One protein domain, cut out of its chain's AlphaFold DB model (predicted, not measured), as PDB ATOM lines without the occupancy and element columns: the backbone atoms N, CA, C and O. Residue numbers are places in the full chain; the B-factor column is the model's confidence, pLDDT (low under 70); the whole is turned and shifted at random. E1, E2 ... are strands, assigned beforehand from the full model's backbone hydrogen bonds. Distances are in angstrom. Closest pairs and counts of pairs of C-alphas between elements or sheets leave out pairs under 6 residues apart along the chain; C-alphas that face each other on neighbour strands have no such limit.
ATOM      1  N   LEU A  28     220.080 305.043 381.178       95.75
ATOM      2  CA  LEU A  28     219.853 306.419 381.614       95.75
ATOM      3  C   LEU A  28     218.357 306.755 381.584       95.75
ATOM      4  O   LEU A  28     217.712 306.670 380.538       95.75
ATOM      5  N   LEU A  29     217.847 307.233 382.715       95.12
ATOM      6  CA  LEU A  29     216.541 307.858 382.851       95.12
ATOM      7  C   LEU A  29     216.719 309.338 383.205       95.12
ATOM      8  O   LEU A  29     217.336 309.673 384.214       95.12
ATOM      9  N   VAL A  30     216.094 310.219 382.426       94.56
ATOM     10  CA  VAL A  30     215.910 311.631 382.786       94.56
ATOM     11  C   VAL A  30     214.476 311.809 383.277       94.56
ATOM     12  O   VAL A  30     213.523 311.479 382.566       94.56
ATOM     13  N   ASP A  31     214.303 312.264 384.518       89.88
ATOM     14  CA  ASP A  31     212.969 312.508 385.069       89.88
ATOM     15  C   ASP A  31     212.393 313.875 384.649       89.88
ATOM     16  O   ASP A  31     213.066 314.688 384.023       89.88
ATOM     17  N   ALA A  32     211.118 314.136 384.966       88.25
ATOM     18  CA  ALA A  32     210.461 315.392 384.568       88.25
ATOM     19  C   ALA A  32     211.056 316.640 385.238       88.25
ATOM     20  O   ALA A  32     210.843 317.737 384.740       88.25
ATOM     21  N   SER A  33     211.789 316.478 386.342       90.88
ATOM     22  CA  SER A  33     212.524 317.566 386.995       90.88
ATOM     23  C   SER A  33     213.937 317.754 386.427       90.88
ATOM     24  O   SER A  33     214.712 318.530 386.975       90.88
ATOM     25  N   GLY A  34     214.303 317.035 385.359       93.12
ATOM     26  CA  GLY A  34     215.622 317.121 384.732       93.12
ATOM     27  C   GLY A  34     216.724 316.369 385.480       93.12
ATOM     28  O   GLY A  34     217.895 316.504 385.130       93.12
ATOM     29  N   ARG A  35     216.390 315.555 386.489       95.31
ATOM     30  CA  ARG A  35     217.387 314.785 387.249       95.31
ATOM     31  C   ARG A  35     217.742 313.517 386.489       95.31
ATOM     32  O   ARG A  35     216.862 312.836 385.954       95.31
ATOM     33  N   TRP A  36     219.034 313.206 386.457       97.19
ATOM     34  CA  TRP A  36     219.564 312.055 385.738       97.19
ATOM     35  C   TRP A  36     219.770 310.882 386.689       97.19
ATOM     36  O   TRP A  36     220.382 311.011 387.752       97.19
ATOM     37  N   TRP A  37     219.265 309.729 386.276       97.62
ATOM     38  CA  TRP A  37     219.334 308.474 387.006       97.62
ATOM     39  C   TRP A  37     219.962 307.417 386.110       97.62
ATOM     40  O   TRP A  37     219.505 307.206 384.988       97.62
ATOM     41  N   LEU A  38     220.989 306.736 386.602       97.88
ATOM     42  CA  LEU A  38     221.621 305.631 385.894       97.88
ATOM     43  C   LEU A  38     221.282 304.335 386.610       97.88
ATOM     44  O   LEU A  38     221.755 304.115 387.723       97.88
ATOM     45  N   SER A  39     220.471 303.498 385.970       97.31
ATOM     46  CA  SER A  39     220.300 302.102 386.373       97.31
ATOM     47  C   SER A  39     221.350 301.219 385.711       97.31
ATOM     48  O   SER A  39     221.754 301.497 384.586       97.31
ATOM     49  N   PHE A  40     221.818 300.201 386.420       96.50
ATOM     50  CA  PHE A  40     222.816 299.241 385.946       96.50
ATOM     51  C   PHE A  40     222.767 297.984 386.818       96.50
ATOM     52  O   PHE A  40     222.161 297.992 387.889       96.50
ATOM     53  N   GLY A  41     223.389 296.902 386.378       93.81
ATOM     54  CA  GLY A  41     223.463 295.658 387.133       93.81
ATOM     55  C   GLY A  41     223.295 294.437 386.244       93.81
ATOM     56  O   GLY A  41     222.436 294.410 385.366       93.81
ATOM     57  N   SER A  42     224.089 293.414 386.531       88.94
ATOM     58  CA  SER A  42     223.940 292.071 385.985       88.94
ATOM     59  C   SER A  42     224.507 291.091 386.999       88.94
ATOM     60  O   SER A  42     225.659 291.247 387.406       88.94
ATOM     61  N   HIS A  43     223.699 290.119 387.420       85.62
ATOM     62  CA  HIS A  43     224.032 289.151 388.465       85.62
ATOM     63  C   HIS A  43     224.326 289.793 389.842       85.62
ATOM     64  O   HIS A  43     223.912 290.924 390.121       85.62
ATOM     65  N   TRP A  44     225.028 289.058 390.722       87.19
ATOM     66  CA  TRP A  44     225.314 289.438 392.115       87.19
ATOM     67  C   TRP A  44     224.032 289.804 392.872       87.19
ATOM     68  O   TRP A  44     222.976 289.271 392.601       87.19
ATOM     69  N   THR A  45     224.052 290.731 393.821       87.00
ATOM     70  CA  THR A  45     222.827 291.077 394.549       87.00
ATOM     71  C   THR A  45     221.776 291.780 393.677       87.00
ATOM     72  O   THR A  45     220.646 291.916 394.135       87.00
ATOM     73  N   GLY A  46     222.089 292.190 392.438       90.94
ATOM     74  CA  GLY A  46     221.108 292.594 391.427       90.94
ATOM     75  C   GLY A  46     221.230 294.035 390.921       90.94
ATOM     76  O   GLY A  46     222.315 294.608 390.822       90.94
ATOM     77  N   ILE A  47     220.089 294.633 390.577       94.88
ATOM     78  CA  ILE A  47     219.993 295.913 389.866       94.88
ATOM     79  C   ILE A  47     220.181 297.094 390.814       94.88
ATOM     80  O   ILE A  47     219.513 297.204 391.846       94.88
ATOM     81  N   ARG A  48     221.041 298.027 390.414       96.06
ATOM     82  CA  ARG A  48     221.349 299.266 391.118       96.06
ATOM     83  C   ARG A  48     220.892 300.500 390.353       96.06
ATOM     84  O   ARG A  48     220.697 300.465 389.141       96.06
ATOM     85  N   MET A  49     220.743 301.609 391.075       97.25
ATOM     86  CA  MET A  49     220.562 302.935 390.494       97.25
ATOM     87  C   MET A  49     221.297 304.015 391.287       97.25
ATOM     88  O   MET A  49     221.277 304.024 392.518       97.25
ATOM     89  N   ILE A  50     221.919 304.946 390.561       97.69
ATOM     90  CA  ILE A  50     222.608 306.123 391.105       97.69
ATOM     91  C   ILE A  50     222.098 307.408 390.454       97.69
ATOM     92  O   ILE A  50     221.546 307.389 389.351       97.69
ATOM     93  N   ARG A  51     222.353 308.538 391.113       97.69
ATOM     94  CA  ARG A  51     222.227 309.872 390.519       97.69
ATOM     95  C   ARG A  51     223.444 310.223 389.679       97.69
ATOM     96  O   ARG A  51     224.580 309.991 390.098       97.69
ATOM     97  N   LEU A  52     223.189 310.838 388.529       97.62
ATOM     98  CA  LEU A  52     224.212 311.499 387.731       97.62
ATOM     99  C   LEU A  52     224.039 313.015 387.778       97.62
ATOM    100  O   LEU A  52     222.931 313.532 387.925       97.62
ATOM    101  N   ASP A  53     225.156 313.705 387.624       96.69
ATOM    102  CA  ASP A  53     225.217 315.124 387.324       96.69
ATOM    103  C   ASP A  53     224.938 315.336 385.818       96.69
ATOM    104  O   ASP A  53     225.680 314.798 384.988       96.69
ATOM    105  N   PRO A  54     223.892 316.095 385.437       95.44
ATOM    106  CA  PRO A  54     223.572 316.380 384.038       95.44
ATOM    107  C   PRO A  54     224.665 317.138 383.271       95.44
ATOM    108  O   PRO A  54     224.733 317.018 382.049       95.44
ATOM    109  N   GLY A  55     225.504 317.919 383.957       95.25
ATOM    110  CA  GLY A  55     226.577 318.697 383.339       95.25
ATOM    111  C   GLY A  55     227.795 317.849 382.975       95.25
ATOM    112  O   GLY A  55     228.448 318.107 381.968       95.25
ATOM    113  N   THR A  56     228.086 316.812 383.764       94.69
ATOM    114  CA  THR A  56     229.289 315.978 383.586       94.69
ATOM    115  C   THR A  56     228.989 314.556 383.104       94.69
ATOM    116  O   THR A  56     229.884 313.856 382.628       94.69
ATOM    117  N   GLY A  57     227.749 314.080 383.255       94.12
ATOM    118  CA  GLY A  57     227.373 312.681 383.030       94.12
ATOM    119  C   GLY A  57     228.007 311.708 384.032       94.12
ATOM    120  O   GLY A  57     227.990 310.495 383.811       94.12
ATOM    121  N   LYS A  58     228.603 312.218 385.118       96.25
ATOM    122  CA  LYS A  58     229.268 311.434 386.166       96.25
ATOM    123  C   LYS A  58     228.366 311.251 387.368       96.25
ATOM    124  O   LYS A  58     227.368 311.948 387.518       96.25
ATOM    125  N   ARG A  59     228.717 310.296 388.233       96.75
ATOM    126  CA  ARG A  59     228.018 310.112 389.506       96.75
ATOM    127  C   ARG A  59     228.005 311.428 390.280       96.75
ATOM    128  O   ARG A  59     229.061 312.018 390.500       96.75
ATOM    129  N   LEU A  60     226.818 311.850 390.700       96.75
ATOM    130  CA  LEU A  60     226.635 313.091 391.442       96.75
ATOM    131  C   LEU A  60     227.421 313.024 392.761       96.75
ATOM    132  O   LEU A  60     227.226 312.106 393.555       96.75
ATOM    133  N   ALA A  61     228.321 313.979 393.000       94.69
ATOM    134  CA  ALA A  61     229.171 313.971 394.195       94.69
ATOM    135  C   ALA A  61     228.357 314.163 395.485       94.69
ATOM    136  O   ALA A  61     228.605 313.480 396.476       94.69
ATOM    137  N   ALA A  62     227.345 315.033 395.433       95.69
ATOM    138  CA  ALA A  62     226.458 315.334 396.554       95.69
ATOM    139  C   ALA A  62     225.471 314.200 396.896       95.69
ATOM    140  O   ALA A  62     224.874 314.226 397.965       95.69
ATOM    141  N   ASP A  63     225.289 313.209 396.011       94.06
ATOM    142  CA  ASP A  63     224.400 312.067 396.249       94.06
ATOM    143  C   ASP A  63     225.099 310.749 395.901       94.06
ATOM    144  O   ASP A  63     225.164 310.296 394.751       94.06
ATOM    145  N   ARG A  64     225.620 310.109 396.948       93.19
ATOM    146  CA  ARG A  64     226.285 308.805 396.879       93.19
ATOM    147  C   ARG A  64     225.351 307.660 397.270       93.19
ATOM    148  O   ARG A  64     225.829 306.556 397.528       93.19
ATOM    149  N   THR A  65     224.040 307.876 397.243       94.56
ATOM    150  CA  THR A  65     223.070 306.797 397.430       94.56
ATOM    151  C   THR A  65     223.231 305.764 396.315       94.56
ATOM    152  O   THR A  65     223.455 306.105 395.146       94.56
ATOM    153  N   LEU A  66     223.162 304.487 396.679       94.56
ATOM    154  CA  LEU A  66     223.144 303.363 395.751       94.56
ATOM    155  C   LEU A  66     221.827 302.615 395.961       94.56
ATOM    156  O   LEU A  66     221.686 301.830 396.894       94.56
ATOM    157  N   CYS A  67     220.836 302.907 395.124       95.38
ATOM    158  CA  CYS A  67     219.499 302.337 395.265       95.38
ATOM    159  C   CYS A  67     219.495 300.892 394.766       95.38
ATOM    160  O   CYS A  67     219.966 300.634 393.660       95.38
ATOM    161  N   HIS A  68     218.924 299.968 395.535       93.94
ATOM    162  CA  HIS A  68     218.698 298.588 395.110       93.94
ATOM    163  C   HIS A  68     217.285 298.480 394.525       93.94
ATOM    164  O   HIS A  68     216.309 298.756 395.219       93.94
ATOM    165  N   LEU A  69     217.167 298.138 393.239       93.88
ATOM    166  CA  LEU A  69     215.880 298.178 392.538       93.88
ATOM    167  C   LEU A  69     215.214 296.811 392.386       93.88
ATOM    168  O   LEU A  69     213.989 296.713 392.464       93.88
ATOM    169  N   ALA A  70     216.008 295.777 392.123       91.56
ATOM    170  CA  ALA A  70     215.519 294.428 391.889       91.56
ATOM    171  C   ALA A  70     216.616 293.404 392.161       91.56
ATOM    172  O   ALA A  70     217.777 293.640 391.828       91.56
ATOM    173  N   THR A  71     216.223 292.247 392.679       90.88
ATOM    174  CA  THR A  71     217.098 291.089 392.841       90.88
ATOM    175  C   THR A  71     216.399 289.823 392.352       90.88
ATOM    176  O   THR A  71     215.180 289.799 392.137       90.88
ATOM    177  N   ARG A  72     217.181 288.765 392.167       85.31
ATOM    178  CA  ARG A  72     216.678 287.398 392.142       85.31
ATOM    179  C   ARG A  72     217.351 286.688 393.312       85.31
ATOM    180  O   ARG A  72     218.548 286.439 393.196       85.31
ATOM    181  N   PRO A  73     216.644 286.429 394.427       71.56
ATOM    182  CA  PRO A  73     217.214 285.609 395.483       71.56
ATOM    183  C   PRO A  73     217.518 284.232 394.884       71.56
ATOM    184  O   PRO A  73     216.807 283.792 393.982       71.56
ATOM    185  N   ASP A  74     218.599 283.620 395.352       73.75
ATOM    186  CA  ASP A  74     219.219 282.381 394.864       73.75
ATOM    187  C   ASP A  74     220.297 282.572 393.791       73.75
ATOM    188  O   ASP A  74     220.104 283.198 392.745       73.75
ATOM    189  N   ALA A  75     221.460 281.964 394.047       65.12
ATOM    190  CA  ALA A  75     222.548 281.867 393.086       65.12
ATOM    191  C   ALA A  75     222.043 281.221 391.774       65.12
ATOM    192  O   ALA A  75     221.300 280.241 391.819       65.12
ATOM    193  N   PRO A  76     222.426 281.739 390.590       70.06
ATOM    194  CA  PRO A  76     223.489 282.716 390.333       70.06
ATOM    195  C   PRO A  76     223.006 284.178 390.343       70.06
ATOM    196  O   PRO A  76     223.585 285.022 389.656       70.06
ATOM    197  N   TYR A  77     221.921 284.473 391.062       80.56
ATOM    198  CA  TYR A  77     221.267 285.775 391.123       80.56
ATOM    199  C   TYR A  77     220.960 286.344 389.739       80.56
ATOM    200  O   TYR A  77     221.297 287.479 389.416       80.56
ATOM    201  N   ALA A  78     220.373 285.514 388.880       84.69
ATOM    202  CA  ALA A  78     220.173 285.826 387.471       84.69
ATOM    203  C   ALA A  78     219.125 286.934 387.278       84.69
ATOM    204  O   ALA A  78     217.949 286.655 387.028       84.69
ATOM    205  N   VAL A  79     219.571 288.181 387.418       87.25
ATOM    206  CA  VAL A  79     218.858 289.412 387.092       87.25
ATOM    207  C   VAL A  79     219.832 290.404 386.455       87.25
ATOM    208  O   VAL A  79     220.917 290.639 386.981       87.25
ATOM    209  N   GLU A  80     219.467 290.976 385.313       89.69
ATOM    210  CA  GLU A  80     220.336 291.880 384.550       89.69
ATOM    211  C   GLU A  80     219.564 292.778 383.571       89.69
ATOM    212  O   GLU A  80     218.327 292.742 383.519       89.69
ATOM    213  N   ALA A  81     220.294 293.573 382.782       89.38
ATOM    214  CA  ALA A  81     219.765 294.418 381.715       89.38
ATOM    215  C   ALA A  81     218.591 295.316 382.151       89.38
ATOM    216  O   ALA A  81     217.486 295.202 381.598       89.38
ATOM    217  N   PRO A  82     218.791 296.204 383.145       93.44
ATOM    218  CA  PRO A  82     217.734 297.087 383.593       93.44
ATOM    219  C   PRO A  82     217.376 298.109 382.516       93.44
ATOM    220  O   PRO A  82     218.233 298.693 381.854       93.44
ATOM    221  N   TYR A  83     216.082 298.373 382.384       92.75
ATOM    222  CA  TYR A  83     215.571 299.455 381.557       92.75
ATOM    223  C   TYR A  83     214.450 300.170 382.303       92.75
ATOM    224  O   TYR A  83     213.362 299.618 382.479       92.75
ATOM    225  N   VAL A  84     214.705 301.399 382.753       91.50
ATOM    226  CA  VAL A  84     213.735 302.206 383.494       91.50
ATOM    227  C   VAL A  84     213.153 303.283 382.593       91.50
ATOM    228  O   VAL A  84     213.861 304.082 381.986       91.50
ATOM    229  N   VAL A  85     211.826 303.343 382.536       90.25
ATOM    230  CA  VAL A  85     211.095 304.364 381.777       90.25
ATOM    231  C   VAL A  85     209.994 304.982 382.612       90.25
ATOM    232  O   VAL A  85     209.340 304.302 383.399       90.25
ATOM    233  N   ARG A  86     209.729 306.271 382.393       86.69
ATOM    234  CA  ARG A  86     208.567 306.941 382.981       86.69
ATOM    235  C   ARG A  86     207.366 306.866 382.050       86.69
ATOM    236  O   ARG A  86     207.481 307.101 380.846       86.69
ATOM    237  N   ARG A  87     206.199 306.548 382.611       82.06
ATOM    238  CA  ARG A  87     204.925 306.559 381.893       82.06
ATOM    239  C   ARG A  87     203.731 306.684 382.836       82.06
ATOM    240  O   ARG A  87     203.573 305.885 383.753       82.06
ATOM    241  N   GLY A  88     202.834 307.627 382.540       80.25
ATOM    242  CA  GLY A  88     201.550 307.755 383.239       80.25
ATOM    243  C   GLY A  88     201.704 307.924 384.752       80.25
ATOM    244  O   GLY A  88     200.972 307.292 385.501       80.25
ATOM    245  N   GLY A  89     202.708 308.697 385.182       85.62
ATOM    246  CA  GLY A  89     203.028 308.926 386.596       85.62
ATOM    247  C   GLY A  89     203.903 307.856 387.258       85.62
ATOM    248  O   GLY A  89     204.403 308.093 388.350       85.62
ATOM    249  N   PHE A  90     204.150 306.723 386.599       87.62
ATOM    250  CA  PHE A  90     204.959 305.631 387.147       87.62
ATOM    251  C   PHE A  90     206.337 305.548 386.491       87.62
ATOM    252  O   PHE A  90     206.483 305.814 385.297       87.62
ATOM    253  N   SER A  91     207.330 305.117 387.258       91.06
ATOM    254  CA  SER A  91     208.580 304.539 386.773       91.06
ATOM    255  C   SER A  91     208.374 303.036 386.605       91.06
ATOM    256  O   SER A  91     207.943 302.366 387.541       91.06
ATOM    257  N   CYS A  92     208.655 302.500 385.424       91.12
ATOM    258  CA  CYS A  92     208.573 301.075 385.122       91.12
ATOM    259  C   CYS A  92     209.972 300.528 384.885       91.12
ATOM    260  O   CYS A  92     210.650 300.980 383.963       91.12
ATOM    261  N   LEU A  93     210.370 299.571 385.719       91.12
ATOM    262  CA  LEU A  93     211.616 298.833 385.596       91.12
ATOM    263  C   LEU A  93     211.337 297.544 384.838       91.12
ATOM    264  O   LEU A  93     210.577 296.697 385.305       91.12
ATOM    265  N   PHE A  94     211.979 297.399 383.689       88.75
ATOM    266  CA  PHE A  94     212.136 296.124 383.013       88.75
ATOM    267  C   PHE A  94     213.487 295.548 383.412       88.75
ATOM    268  O   PHE A  94     214.483 296.264 383.395       88.75
ATOM    269  N   ALA A  95     213.516 294.274 383.768       86.19
ATOM    270  CA  ALA A  95     214.752 293.553 384.013       86.19
ATOM    271  C   ALA A  95     214.617 292.142 383.454       86.19
ATOM    272  O   ALA A  95     213.520 291.569 383.401       86.19
ATOM    273  N   SER A  96     215.739 291.599 383.013       83.81
ATOM    274  CA  SER A  96     215.803 290.250 382.484       83.81
ATOM    275  C   SER A  96     216.236 289.294 383.580       83.81
ATOM    276  O   SER A  96     217.128 289.611 384.355       83.81
ATOM    277  N   TYR A  97     215.571 288.151 383.665       80.25
ATOM    278  CA  TYR A  97     215.766 287.129 384.681       80.25
ATOM    279  C   TYR A  97     216.140 285.798 384.032       80.25
ATOM    280  O   TYR A  97     215.733 285.524 382.900       80.25
ATOM    281  N   ASP A  98     216.801 284.940 384.807       78.50
ATOM    282  CA  ASP A  98     217.252 283.594 384.424       78.50
ATOM    283  C   ASP A  98     218.415 283.597 383.402       78.50
ATOM    284  O   ASP A  98     219.077 284.609 383.180       78.50
ATOM    285  N   ARG A  99     218.753 282.431 382.837       66.94
ATOM    286  CA  ARG A  99     220.016 282.216 382.115       66.94
ATOM    287  C   ARG A  99     219.979 282.797 380.700       66.94
ATOM    288  O   ARG A  99     219.220 282.322 379.847       66.94
ATOM    289  N   CYS A 100     220.848 283.772 380.439       67.94
ATOM    290  CA  CYS A 100     221.144 284.233 379.087       67.94
ATOM    291  C   CYS A 100     222.040 283.227 378.352       67.94
ATOM    292  O   CYS A 100     222.682 282.359 378.947       67.94
ATOM    293  N   CYS A 101     222.161 283.418 377.038       61.91
ATOM    294  CA  CYS A 101     223.349 282.989 376.303       61.91
ATOM    295  C   CYS A 101     223.538 281.463 376.144       61.91
ATOM    296  O   CYS A 101     224.587 281.031 375.676       61.91
ATOM    297  N   ALA A 102     222.506 280.658 376.414       58.53
ATOM    298  CA  ALA A 102     222.499 279.201 376.240       58.53
ATOM    299  C   ALA A 102     221.830 278.750 374.924       58.53
ATOM    300  O   ALA A 102     221.278 277.660 374.826       58.53
ATOM    301  N   GLY A 103     221.818 279.605 373.896       58.06
ATOM    302  CA  GLY A 103     221.150 279.286 372.632       58.06
ATOM    303  C   GLY A 103     219.647 279.069 372.826       58.06
ATOM    304  O   GLY A 103     218.976 279.938 373.386       58.06
ATOM    305  N   VAL A 104     219.133 277.932 372.356       49.88
ATOM    306  CA  VAL A 104     217.710 277.556 372.462       49.88
ATOM    307  C   VAL A 104     217.299 277.163 373.882       49.88
ATOM    308  O   VAL A 104     216.128 277.299 374.224       49.88
ATOM    309  N   ASP A 105     218.266 276.796 374.725       54.25
ATOM    310  CA  ASP A 105     218.054 276.402 376.124       54.25
ATOM    311  C   ASP A 105     218.076 277.604 377.080       54.25
ATOM    312  O   ASP A 105     218.126 277.465 378.304       54.25
ATOM    313  N   SER A 106     218.067 278.821 376.531       59.81
ATOM    314  CA  SER A 106     218.014 280.039 377.334       59.81
ATOM    315  C   SER A 106     216.646 280.133 378.020       59.81
ATOM    316  O   SER A 106     215.604 280.213 377.371       59.81
ATOM    317  N   THR A 107     216.633 280.178 379.349       64.88
ATOM    318  CA  THR A 107     215.406 280.304 380.158       64.88
ATOM    319  C   THR A 107     215.008 281.759 380.406       64.88
ATOM    320  O   THR A 107     214.152 282.032 381.244       64.88
ATOM    321  N   TYR A 108     215.627 282.675 379.662       70.06
ATOM    322  CA  TYR A 108     215.604 284.118 379.845       70.06
ATOM    323  C   TYR A 108     214.196 284.720 379.731       70.06
ATOM    324  O   TYR A 108     213.487 284.508 378.737       70.06
ATOM    325  N   LYS A 109     213.790 285.480 380.752       75.75
ATOM    326  CA  LYS A 109     212.448 286.071 380.875       75.75
ATOM    327  C   LYS A 109     212.523 287.526 381.297       75.75
ATOM    328  O   LYS A 109     213.265 287.887 382.197       75.75
ATOM    329  N   THR A 110     211.658 288.353 380.731       78.06
ATOM    330  CA  THR A 110     211.477 289.735 381.176       78.06
ATOM    331  C   THR A 110     210.464 289.809 382.315       78.06
ATOM    332  O   THR A 110     209.308 289.417 382.132       78.06
ATOM    333  N   LYS A 111     210.853 290.380 383.460       84.38
ATOM    334  CA  LYS A 111     209.904 290.853 384.480       84.38
ATOM    335  C   LYS A 111     209.777 292.374 384.394       84.38
ATOM    336  O   LYS A 111     210.703 293.071 383.981       84.38
ATOM    337  N   VAL A 112     208.611 292.879 384.784       85.69
ATOM    338  CA  VAL A 112     208.351 294.315 384.893       85.69
ATOM    339  C   VAL A 112     207.730 294.621 386.243       85.69
ATOM    340  O   VAL A 112     206.764 293.973 386.647       85.69
ATOM    341  N   GLY A 113     208.274 295.627 386.914       88.56
ATOM    342  CA  GLY A 113     207.675 296.228 388.096       88.56
ATOM    343  C   GLY A 113     207.483 297.719 387.892       88.56
ATOM    344  O   GLY A 113     208.093 298.335 387.014       88.56
ATOM    345  N   ARG A 114     206.625 298.318 388.713       91.62
ATOM    346  CA  ARG A 114     206.398 299.762 388.704       91.62
ATOM    347  C   ARG A 114     206.588 300.372 390.082       91.62
ATOM    348  O   ARG A 114     206.374 299.711 391.095       91.62
ATOM    349  N   SER A 115     206.910 301.653 390.092       93.12
ATOM    350  CA  SER A 115     206.969 302.498 391.277       93.12
ATOM    351  C   SER A 115     206.497 303.909 390.931       93.12
ATOM    352  O   SER A 115     206.493 304.297 389.764       93.12
ATOM    353  N   THR A 116     206.092 304.695 391.921       92.06
ATOM    354  CA  THR A 116     205.868 306.142 391.755       92.06
ATOM    355  C   THR A 116     207.181 306.933 391.804       92.06
ATOM    356  O   THR A 116     207.218 308.077 391.357       92.06
ATOM    357  N   SER A 117     208.270 306.315 392.279       93.06
ATOM    358  CA  SER A 117     209.616 306.895 392.335       93.06
ATOM    359  C   SER A 117     210.584 306.153 391.400       93.06
ATOM    360  O   SER A 117     210.503 304.932 391.280       93.06
ATOM    361  N   PRO A 118     211.544 306.832 390.739       92.94
ATOM    362  CA  PRO A 118     212.623 306.152 390.012       92.94
ATOM    363  C   PRO A 118     213.468 305.230 390.906       92.94
ATOM    364  O   PRO A 118     213.987 304.227 390.423       92.94
ATOM    365  N   THR A 119     213.557 305.516 392.206       94.56
ATOM    366  CA  THR A 119     214.350 304.739 393.171       94.56
ATOM    367  C   THR A 119     213.611 303.534 393.755       94.56
ATOM    368  O   THR A 119     214.168 302.826 394.588       94.56
ATOM    369  N   GLY A 120     212.373 303.277 393.325       91.19
ATOM    370  CA  GLY A 120     211.539 302.224 393.895       91.19
ATOM    371  C   GLY A 120     210.810 302.651 395.181       91.19
ATOM    372  O   GLY A 120     210.736 303.844 395.482       91.19
ATOM    373  N   PRO A 121     210.227 301.692 395.923       93.56
ATOM    374  CA  PRO A 121     210.251 300.253 395.651       93.56
ATOM    375  C   PRO A 121     209.471 299.904 394.379       93.56
ATOM    376  O   PRO A 121     208.408 300.471 394.115       93.56
ATOM    377  N   TYR A 122     210.010 298.985 393.574       91.56
ATOM    378  CA  TYR A 122     209.329 298.450 392.395       91.56
ATOM    379  C   TYR A 122     208.532 297.210 392.779       91.56
ATOM    380  O   TYR A 122     209.066 296.293 393.400       91.56
ATOM    381  N   THR A 123     207.261 297.175 392.386       89.88
ATOM    382  CA  THR A 123     206.360 296.047 392.650       89.88
ATOM    383  C   THR A 123     205.758 295.510 391.362       89.88
ATOM    384  O   THR A 123     205.522 296.261 390.404       89.88
ATOM    385  N   ASP A 124     205.530 294.200 391.324       86.00
ATOM    386  CA  ASP A 124     204.812 293.544 390.238       86.00
ATOM    387  C   ASP A 124     203.308 293.895 390.266       86.00
ATOM    388  O   ASP A 124     202.821 294.698 391.067       86.00
ATOM    389  N   ARG A 125     202.530 293.291 389.363       81.00
ATOM    390  CA  ARG A 125     201.077 293.512 389.297       81.00
ATOM    391  C   ARG A 125     200.327 293.040 390.547       81.00
ATOM    392  O   ARG A 125     199.254 293.564 390.835       81.00
ATOM    393  N   SER A 126     200.850 292.028 391.225       80.19
ATOM    394  CA  SER A 126     200.285 291.440 392.437       80.19
ATOM    395  C   SER A 126     200.764 292.149 393.710       80.19
ATOM    396  O   SER A 126     200.320 291.784 394.790       80.19
ATOM    397  N   GLY A 127     201.619 293.169 393.586       84.12
ATOM    398  CA  GLY A 127     202.181 293.911 394.711       84.12
ATOM    399  C   GLY A 127     203.462 293.302 395.283       84.12
ATOM    400  O   GLY A 127     203.985 293.840 396.254       84.12
ATOM    401  N   HIS A 128     204.007 292.234 394.692       85.38
ATOM    402  CA  HIS A 128     205.248 291.628 395.173       85.38
ATOM    403  C   HIS A 128     206.442 292.529 394.849       85.38
ATOM    404  O   HIS A 128     206.617 292.917 393.684       85.38
ATOM    405  N   PRO A 129     207.289 292.858 395.837       88.94
ATOM    406  CA  PRO A 129     208.496 293.635 395.605       88.94
ATOM    407  C   PRO A 129     209.465 292.909 394.673       88.94
ATOM    408  O   PRO A 129     209.787 291.742 394.879       88.94
ATOM    409  N   MET A 130     210.043 293.630 393.711       87.94
ATOM    410  CA  MET A 130     211.145 293.107 392.892       87.94
ATOM    411  C   MET A 130     212.421 292.826 393.708       87.94
ATOM    412  O   MET A 130     213.350 292.215 393.187       87.94
ATOM    413  N   LEU A 131     212.463 293.251 394.976       87.25
ATOM    414  CA  LEU A 131     213.550 293.011 395.928       87.25
ATOM    415  C   LEU A 131     213.462 291.675 396.688       87.25
ATOM    416  O   LEU A 131     214.417 291.323 397.368       87.25
ATOM    417  N   VAL A 132     212.351 290.938 396.601       73.75
ATOM    418  CA  VAL A 132     212.134 289.688 397.370       73.75
ATOM    419  C   VAL A 132     211.696 288.549 396.434       73.75
ATOM    420  O   VAL A 132     210.985 287.640 396.827       73.75
ATOM    421  N   ASP A 133     212.124 288.609 395.168       64.31
ATOM    422  CA  ASP A 133     211.554 287.880 394.023       64.31
ATOM    423  C   ASP A 133     210.136 288.359 393.679       64.31
ATOM    424  O   ASP A 133     209.146 287.897 394.237       64.31
ATOM    425  N   GLY A 134     210.034 289.312 392.743       56.81
ATOM    426  CA  GLY A 134     208.786 289.978 392.327       56.81
ATOM    427  C   GLY A 134     207.776 289.084 391.592       56.81
ATOM    428  O   GLY A 134     207.335 289.442 390.501       56.81
ATOM    429  N   GLY A 135     207.458 287.917 392.157       48.09
ATOM    430  CA  GLY A 135     206.510 286.928 391.668       48.09
ATOM    431  C   GLY A 135     207.028 286.073 390.501       48.09
ATOM    432  O   GLY A 135     208.039 286.396 389.863       48.09
ATOM    433  N   PRO A 136     206.328 284.968 390.168       44.44
ATOM    434  CA  PRO A 136     206.622 284.196 388.970       44.44
ATOM    435  C   PRO A 136     206.486 285.089 387.726       44.44
ATOM    436  O   PRO A 136     205.591 285.939 387.671       44.44
ATOM    437  N   PRO A 137     207.341 284.900 386.706       42.56
ATOM    438  CA  PRO A 137     207.307 285.675 385.473       42.56
ATOM    439  C   PRO A 137     205.914 285.567 384.850       42.56
ATOM    440  O   PRO A 137     205.506 284.513 384.361       42.56
ATOM    441  N   ARG A 138     205.145 286.655 384.906       46.50
ATOM    442  CA  ARG A 138     203.813 286.694 384.310       46.50
ATOM    443  C   ARG A 138     203.992 286.906 382.807       46.50
ATOM    444  O   ARG A 138     204.569 287.924 382.418       46.50
ATOM    445  N   PRO A 139     203.453 286.019 381.951       35.88
ATOM    446  CA  PRO A 139     203.306 286.331 380.542       35.88
ATOM    447  C   PRO A 139     202.506 287.625 380.466       35.88
ATOM    448  O   PRO A 139     201.382 287.692 380.972       35.88
ATOM    449  N   LEU A 140     203.075 288.671 379.874       42.28
ATOM    450  CA  LEU A 140     202.310 289.865 379.538       42.28
ATOM    451  C   LEU A 140     201.217 289.394 378.566       42.28
ATOM    452  O   LEU A 140     201.501 289.112 377.397       42.28
ATOM    453  N   GLY A 141     200.008 289.169 379.094       29.44
ATOM    454  CA  GLY A 141     199.001 288.295 378.489       29.44
ATOM    455  C   GLY A 141     198.826 288.554 377.000       29.44
ATOM    456  O   GLY A 141     198.619 289.693 376.632       29.44
ATOM    457  N   ARG A 142     198.976 287.529 376.148       31.64
ATOM    458  CA  ARG A 142     198.900 287.546 374.663       31.64
ATOM    459  C   ARG A 142     199.638 288.681 373.915       31.64
ATOM    460  O   ARG A 142     199.566 288.748 372.691       31.64
ATOM    461  N   PHE A 143     200.354 289.560 374.613       38.09
ATOM    462  CA  PHE A 143     200.929 290.787 374.072       38.09
ATOM    463  C   PHE A 143     202.457 290.739 374.013       38.09
ATOM    464  O   PHE A 143     203.008 291.417 373.147       38.09
ATOM    465  N   PHE A 144     203.121 289.895 374.817       38.38
ATOM    466  CA  PHE A 144     204.577 289.669 374.724       38.38
ATOM    467  C   PHE A 144     205.023 288.208 374.886       38.38
ATOM    468  O   PHE A 144     206.213 287.951 375.000       38.38
ATOM    469  N   ASN A 145     204.098 287.246 374.864       28.06
ATOM    470  CA  ASN A 145     204.454 285.842 374.685       28.06
ATOM    471  C   ASN A 145     203.790 285.366 373.389       28.06
ATOM    472  O   ASN A 145     202.586 285.105 373.373       28.06
ATOM    473  N   ASP A 146     204.541 285.329 372.287       27.48
ATOM    474  CA  ASP A 146     204.284 284.260 371.331       27.48
ATOM    475  C   ASP A 146     204.896 283.030 371.983       27.48
ATOM    476  O   ASP A 146     206.115 282.906 372.057       27.48
ATOM    477  N   SER A 147     204.054 282.142 372.499       29.39
ATOM    478  CA  SER A 147     204.434 280.871 373.122       29.39
ATOM    479  C   SER A 147     205.149 279.897 372.158       29.39
ATOM    480  O   SER A 147     205.263 278.713 372.451       29.39
ATOM    481  N   ARG A 148     205.640 280.392 371.014       32.75
ATOM    482  CA  ARG A 148     206.549 279.731 370.070       32.75
ATOM    483  C   ARG A 148     207.960 280.337 370.033       32.75
ATOM    484  O   ARG A 148     208.799 279.837 369.288       32.75
ATOM    485  N   ALA A 149     208.248 281.404 370.783       33.91
ATOM    486  CA  ALA A 149     209.573 282.023 370.823       33.91
ATOM    487  C   ALA A 149     210.350 281.582 372.081       33.91
ATOM    488  O   ALA A 149     210.042 282.062 373.173       33.91
ATOM    489  N   PRO A 150     211.357 280.694 371.966       37.19
ATOM    490  CA  PRO A 150     212.296 280.479 373.060       37.19
ATOM    491  C   PRO A 150     213.071 281.784 373.330       37.19
ATOM    492  O   PRO A 150     213.422 282.505 372.400       37.19
ATOM    493  N   ALA A 151     213.273 282.099 374.614       35.94
ATOM    494  CA  ALA A 151     214.119 283.166 375.167       35.94
ATOM    495  C   ALA A 151     213.992 284.590 374.575       35.94
ATOM    496  O   ALA A 151     214.485 284.903 373.485       35.94
ATOM    497  N   THR A 152     213.435 285.516 375.363       45.09
ATOM    498  CA  THR A 152     213.400 286.952 375.018       45.09
ATOM    499  C   THR A 152     214.513 287.684 375.764       45.09
ATOM    500  O   THR A 152     214.349 287.935 376.948       45.09
ATOM    501  N   GLY A 153     215.625 287.970 375.075       45.41
ATOM    502  CA  GLY A 153     216.864 288.633 375.519       45.41
ATOM    503  C   GLY A 153     216.741 290.110 375.921       45.41
ATOM    504  O   GLY A 153     215.649 290.615 376.160       45.41
ATOM    505  N   THR A 154     217.889 290.801 375.963       44.06
ATOM    506  CA  THR A 154     218.061 292.215 376.349       44.06
ATOM    507  C   THR A 154     216.993 293.135 375.751       44.06
ATOM    508  O   THR A 154     216.646 293.032 374.567       44.06
ATOM    509  N   ILE A 155     216.495 294.050 376.584       54.69
ATOM    510  CA  ILE A 155     215.350 294.912 376.290       54.69
ATOM    511  C   ILE A 155     215.842 296.344 376.110       54.69
ATOM    512  O   ILE A 155     216.534 296.884 376.970       54.69
ATOM    513  N   SER A 156     215.411 296.996 375.035       41.28
ATOM    514  CA  SER A 156     215.489 298.448 374.914       41.28
ATOM    515  C   SER A 156     214.113 299.001 374.567       41.28
ATOM    516  O   SER A 156     213.493 298.598 373.587       41.28
ATOM    517  N   VAL A 157     213.584 299.922 375.374       47.34
ATOM    518  CA  VAL A 157     212.281 300.543 375.100       47.34
ATOM    519  C   VAL A 157     212.485 301.904 374.445       47.34
ATOM    520  O   VAL A 157     212.866 302.871 375.089       47.34
ATOM    521  N   HIS A 158     212.187 302.008 373.156       36.12
ATOM    522  CA  HIS A 158     212.293 303.250 372.398       36.12
ATOM    523  C   HIS A 158     210.995 304.055 372.480       36.12
ATOM    524  O   HIS A 158     209.904 303.509 372.336       36.12
ATOM    525  N   ILE A 159     211.093 305.371 372.667       36.91
ATOM    526  CA  ILE A 159     209.950 306.290 372.608       36.91
ATOM    527  C   ILE A 159     210.040 307.065 371.294       36.91
ATOM    528  O   ILE A 159     211.016 307.772 371.071       36.91
ATOM    529  N   ALA A 160     209.036 306.954 370.426       27.06
ATOM    530  CA  ALA A 160     208.938 307.755 369.209       27.06
ATOM    531  C   ALA A 160     207.521 308.324 369.066       27.06
ATOM    532  O   ALA A 160     206.543 307.576 369.072       27.06
ATOM    533  N   ARG A 161     207.418 309.656 368.931       27.16
ATOM    534  CA  ARG A 161     206.157 310.403 368.720       27.16
ATOM    535  C   ARG A 161     205.040 309.984 369.691       27.16
ATOM    536  O   ARG A 161     204.000 309.488 369.268       27.16
ATOM    537  N   GLU A 162     205.313 310.099 370.994       33.16
ATOM    538  CA  GLU A 162     204.405 309.737 372.108       33.16
ATOM    539  C   GLU A 162     204.014 308.249 372.206       33.16
ATOM    540  O   GLU A 162     203.261 307.842 373.095       33.16
ATOM    541  N   ARG A 163     204.562 307.393 371.339       33.53
ATOM    542  CA  ARG A 163     204.374 305.942 371.383       33.53
ATOM    543  C   ARG A 163     205.657 305.278 371.861       33.53
ATOM    544  O   ARG A 163     206.740 305.532 371.344       33.53
ATOM    545  N   GLN A 164     205.533 304.429 372.876       45.22
ATOM    546  CA  GLN A 164     206.644 303.630 373.388       45.22
ATOM    547  C   GLN A 164     206.617 302.239 372.757       45.22
ATOM    548  O   GLN A 164     205.574 301.583 372.716       45.22
ATOM    549  N   PHE A 165     207.778 301.787 372.311       38.59
ATOM    550  CA  PHE A 165     208.015 300.563 371.571       38.59
ATOM    551  C   PHE A 165     209.095 299.751 372.281       38.59
ATOM    552  O   PHE A 165     210.205 300.233 372.460       38.59
ATOM    553  N   GLY A 166     208.780 298.529 372.705       36.38
ATOM    554  CA  GLY A 166     209.806 297.598 373.173       36.38
ATOM    555  C   GLY A 166     210.539 296.991 371.979       36.38
ATOM    556  O   GLY A 166     209.895 296.432 371.091       36.38
ATOM    557  N   CYS A 167     211.858 297.115 371.950       40.50
ATOM    558  CA  CYS A 167     212.745 296.326 371.112       40.50
ATOM    559  C   CYS A 167     213.318 295.203 371.981       40.50
ATOM    560  O   CYS A 167     213.768 295.441 373.104       40.50
ATOM    561  N   PHE A 168     213.259 293.980 371.465       44.16
ATOM    562  CA  PHE A 168     213.692 292.779 372.164       44.16
ATOM    563  C   PHE A 168     214.646 292.010 371.263       44.16
ATOM    564  O   PHE A 168     214.372 291.827 370.073       44.16
ATOM    565  N   SER A 169     215.743 291.525 371.830       39.81
ATOM    566  CA  SER A 169     216.591 290.541 371.164       39.81
ATOM    567  C   SER A 169     216.084 289.136 371.493       39.81
ATOM    568  O   SER A 169     216.371 288.627 372.564       39.81
ATOM    569  N   SER A 170     215.300 288.486 370.629       32.50
ATOM    570  CA  SER A 170     214.867 287.088 370.840       32.50
ATOM    571  C   SER A 170     215.671 286.110 369.979       32.50
ATOM    572  O   SER A 170     215.930 286.404 368.808       32.50
ATOM    573  N   ARG A 171     216.013 284.923 370.504       33.53
ATOM    574  CA  ARG A 171     216.655 283.844 369.723       33.53
ATOM    575  C   ARG A 171     215.656 282.715 369.468       33.53
ATOM    576  O   ARG A 171     215.396 281.922 370.355       33.53
ATOM    577  N   SER A 172     215.132 282.613 368.246       27.75
ATOM    578  CA  SER A 172     214.230 281.522 367.840       27.75
ATOM    579  C   SER A 172     214.911 280.556 366.859       27.75
ATOM    580  O   SER A 172     215.777 280.972 366.087       27.75
ATOM    581  N   VAL A 173     214.495 279.280 366.873       33.47
ATOM    582  CA  VAL A 173     215.058 278.142 366.105       33.47
ATOM    583  C   VAL A 173     215.035 278.363 364.581       33.47
ATOM    584  O   VAL A 173     215.733 277.673 363.850       33.47
ATOM    585  N   VAL A 174     214.287 279.352 364.070       32.03
ATOM    586  CA  VAL A 174     214.032 279.486 362.620       32.03
ATOM    587  C   VAL A 174     214.544 280.788 361.979       32.03
ATOM    588  O   VAL A 174     214.484 280.907 360.762       32.03
ATOM    589  N   ARG A 175     215.111 281.765 362.706       26.80
ATOM    590  CA  ARG A 175     215.827 282.917 362.093       26.80
ATOM    591  C   ARG A 175     216.506 283.780 363.161       26.80
ATOM    592  O   ARG A 175     215.855 284.234 364.099       26.80
ATOM    593  N   LYS A 176     217.802 284.068 362.984       30.75
ATOM    594  CA  LYS A 176     218.531 285.084 363.768       30.75
ATOM    595  C   LYS A 176     217.923 286.480 363.543       30.75
ATOM    596  O   LYS A 176     217.660 286.855 362.405       30.75
ATOM    597  N   ASN A 177     217.776 287.236 364.636       37.66
ATOM    598  CA  ASN A 177     217.557 288.686 364.716       37.66
ATOM    599  C   ASN A 177     216.480 289.292 363.799       37.66
ATOM    600  O   ASN A 177     216.781 289.858 362.747       37.66
TER     601      ASN A 177
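This is residues 28 to 177 of the 239 residues of an uncharacterized protein of Nonomuraea sp. KC333 (UniProt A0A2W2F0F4). With little regular structure, this is a stack of antiparallel sheets: E1-E2-E3-E4 lies partly over one face of E5-E6-E7, and the hairpin E8 and E9 over the other. The printed part has 150 residues, 59 of them in nine named strands, E1 to E9 in chain order; it is all strand. It is compact, with a radius of gyration of the C-alphas of 15.7 A, and spans 49 by 40 by 30 A.

E1 is residues 28 to 30, from C-alpha 28 at (219.853, 306.419, 381.614); E2 36 to 40, E3 47 to 52, E4 67 to 70. E5 is 79 to 87, 22.7 A long; E6 90 to 97, E7 109 to 115. E8, 152 to 160, bends by 55 degrees at residue 155; E9, 163 to 170, ends at C-alpha 170 (214.867, 287.088, 370.840).

E1 E2 E3 E4, strongly twisted, is a meander, each strand the antiparallel neighbour of the one before; N 38 and O 50 are within hydrogen-bond range at 2.9 A. It faces the meander E5 E6 E7; the closest C-alphas of E2 and E5 are Phe 40 and Pro 82, 6.0 A. E8 and E5 come closest at Thr 154 and Ala 81, C-alphas 6.0 A apart.

The printed part has no cut. The links E3 to E4, E6 to E7 and E7 to E8 are long. pLDDT is under 70 at residues 75, 99 to 107 and 133 to 177.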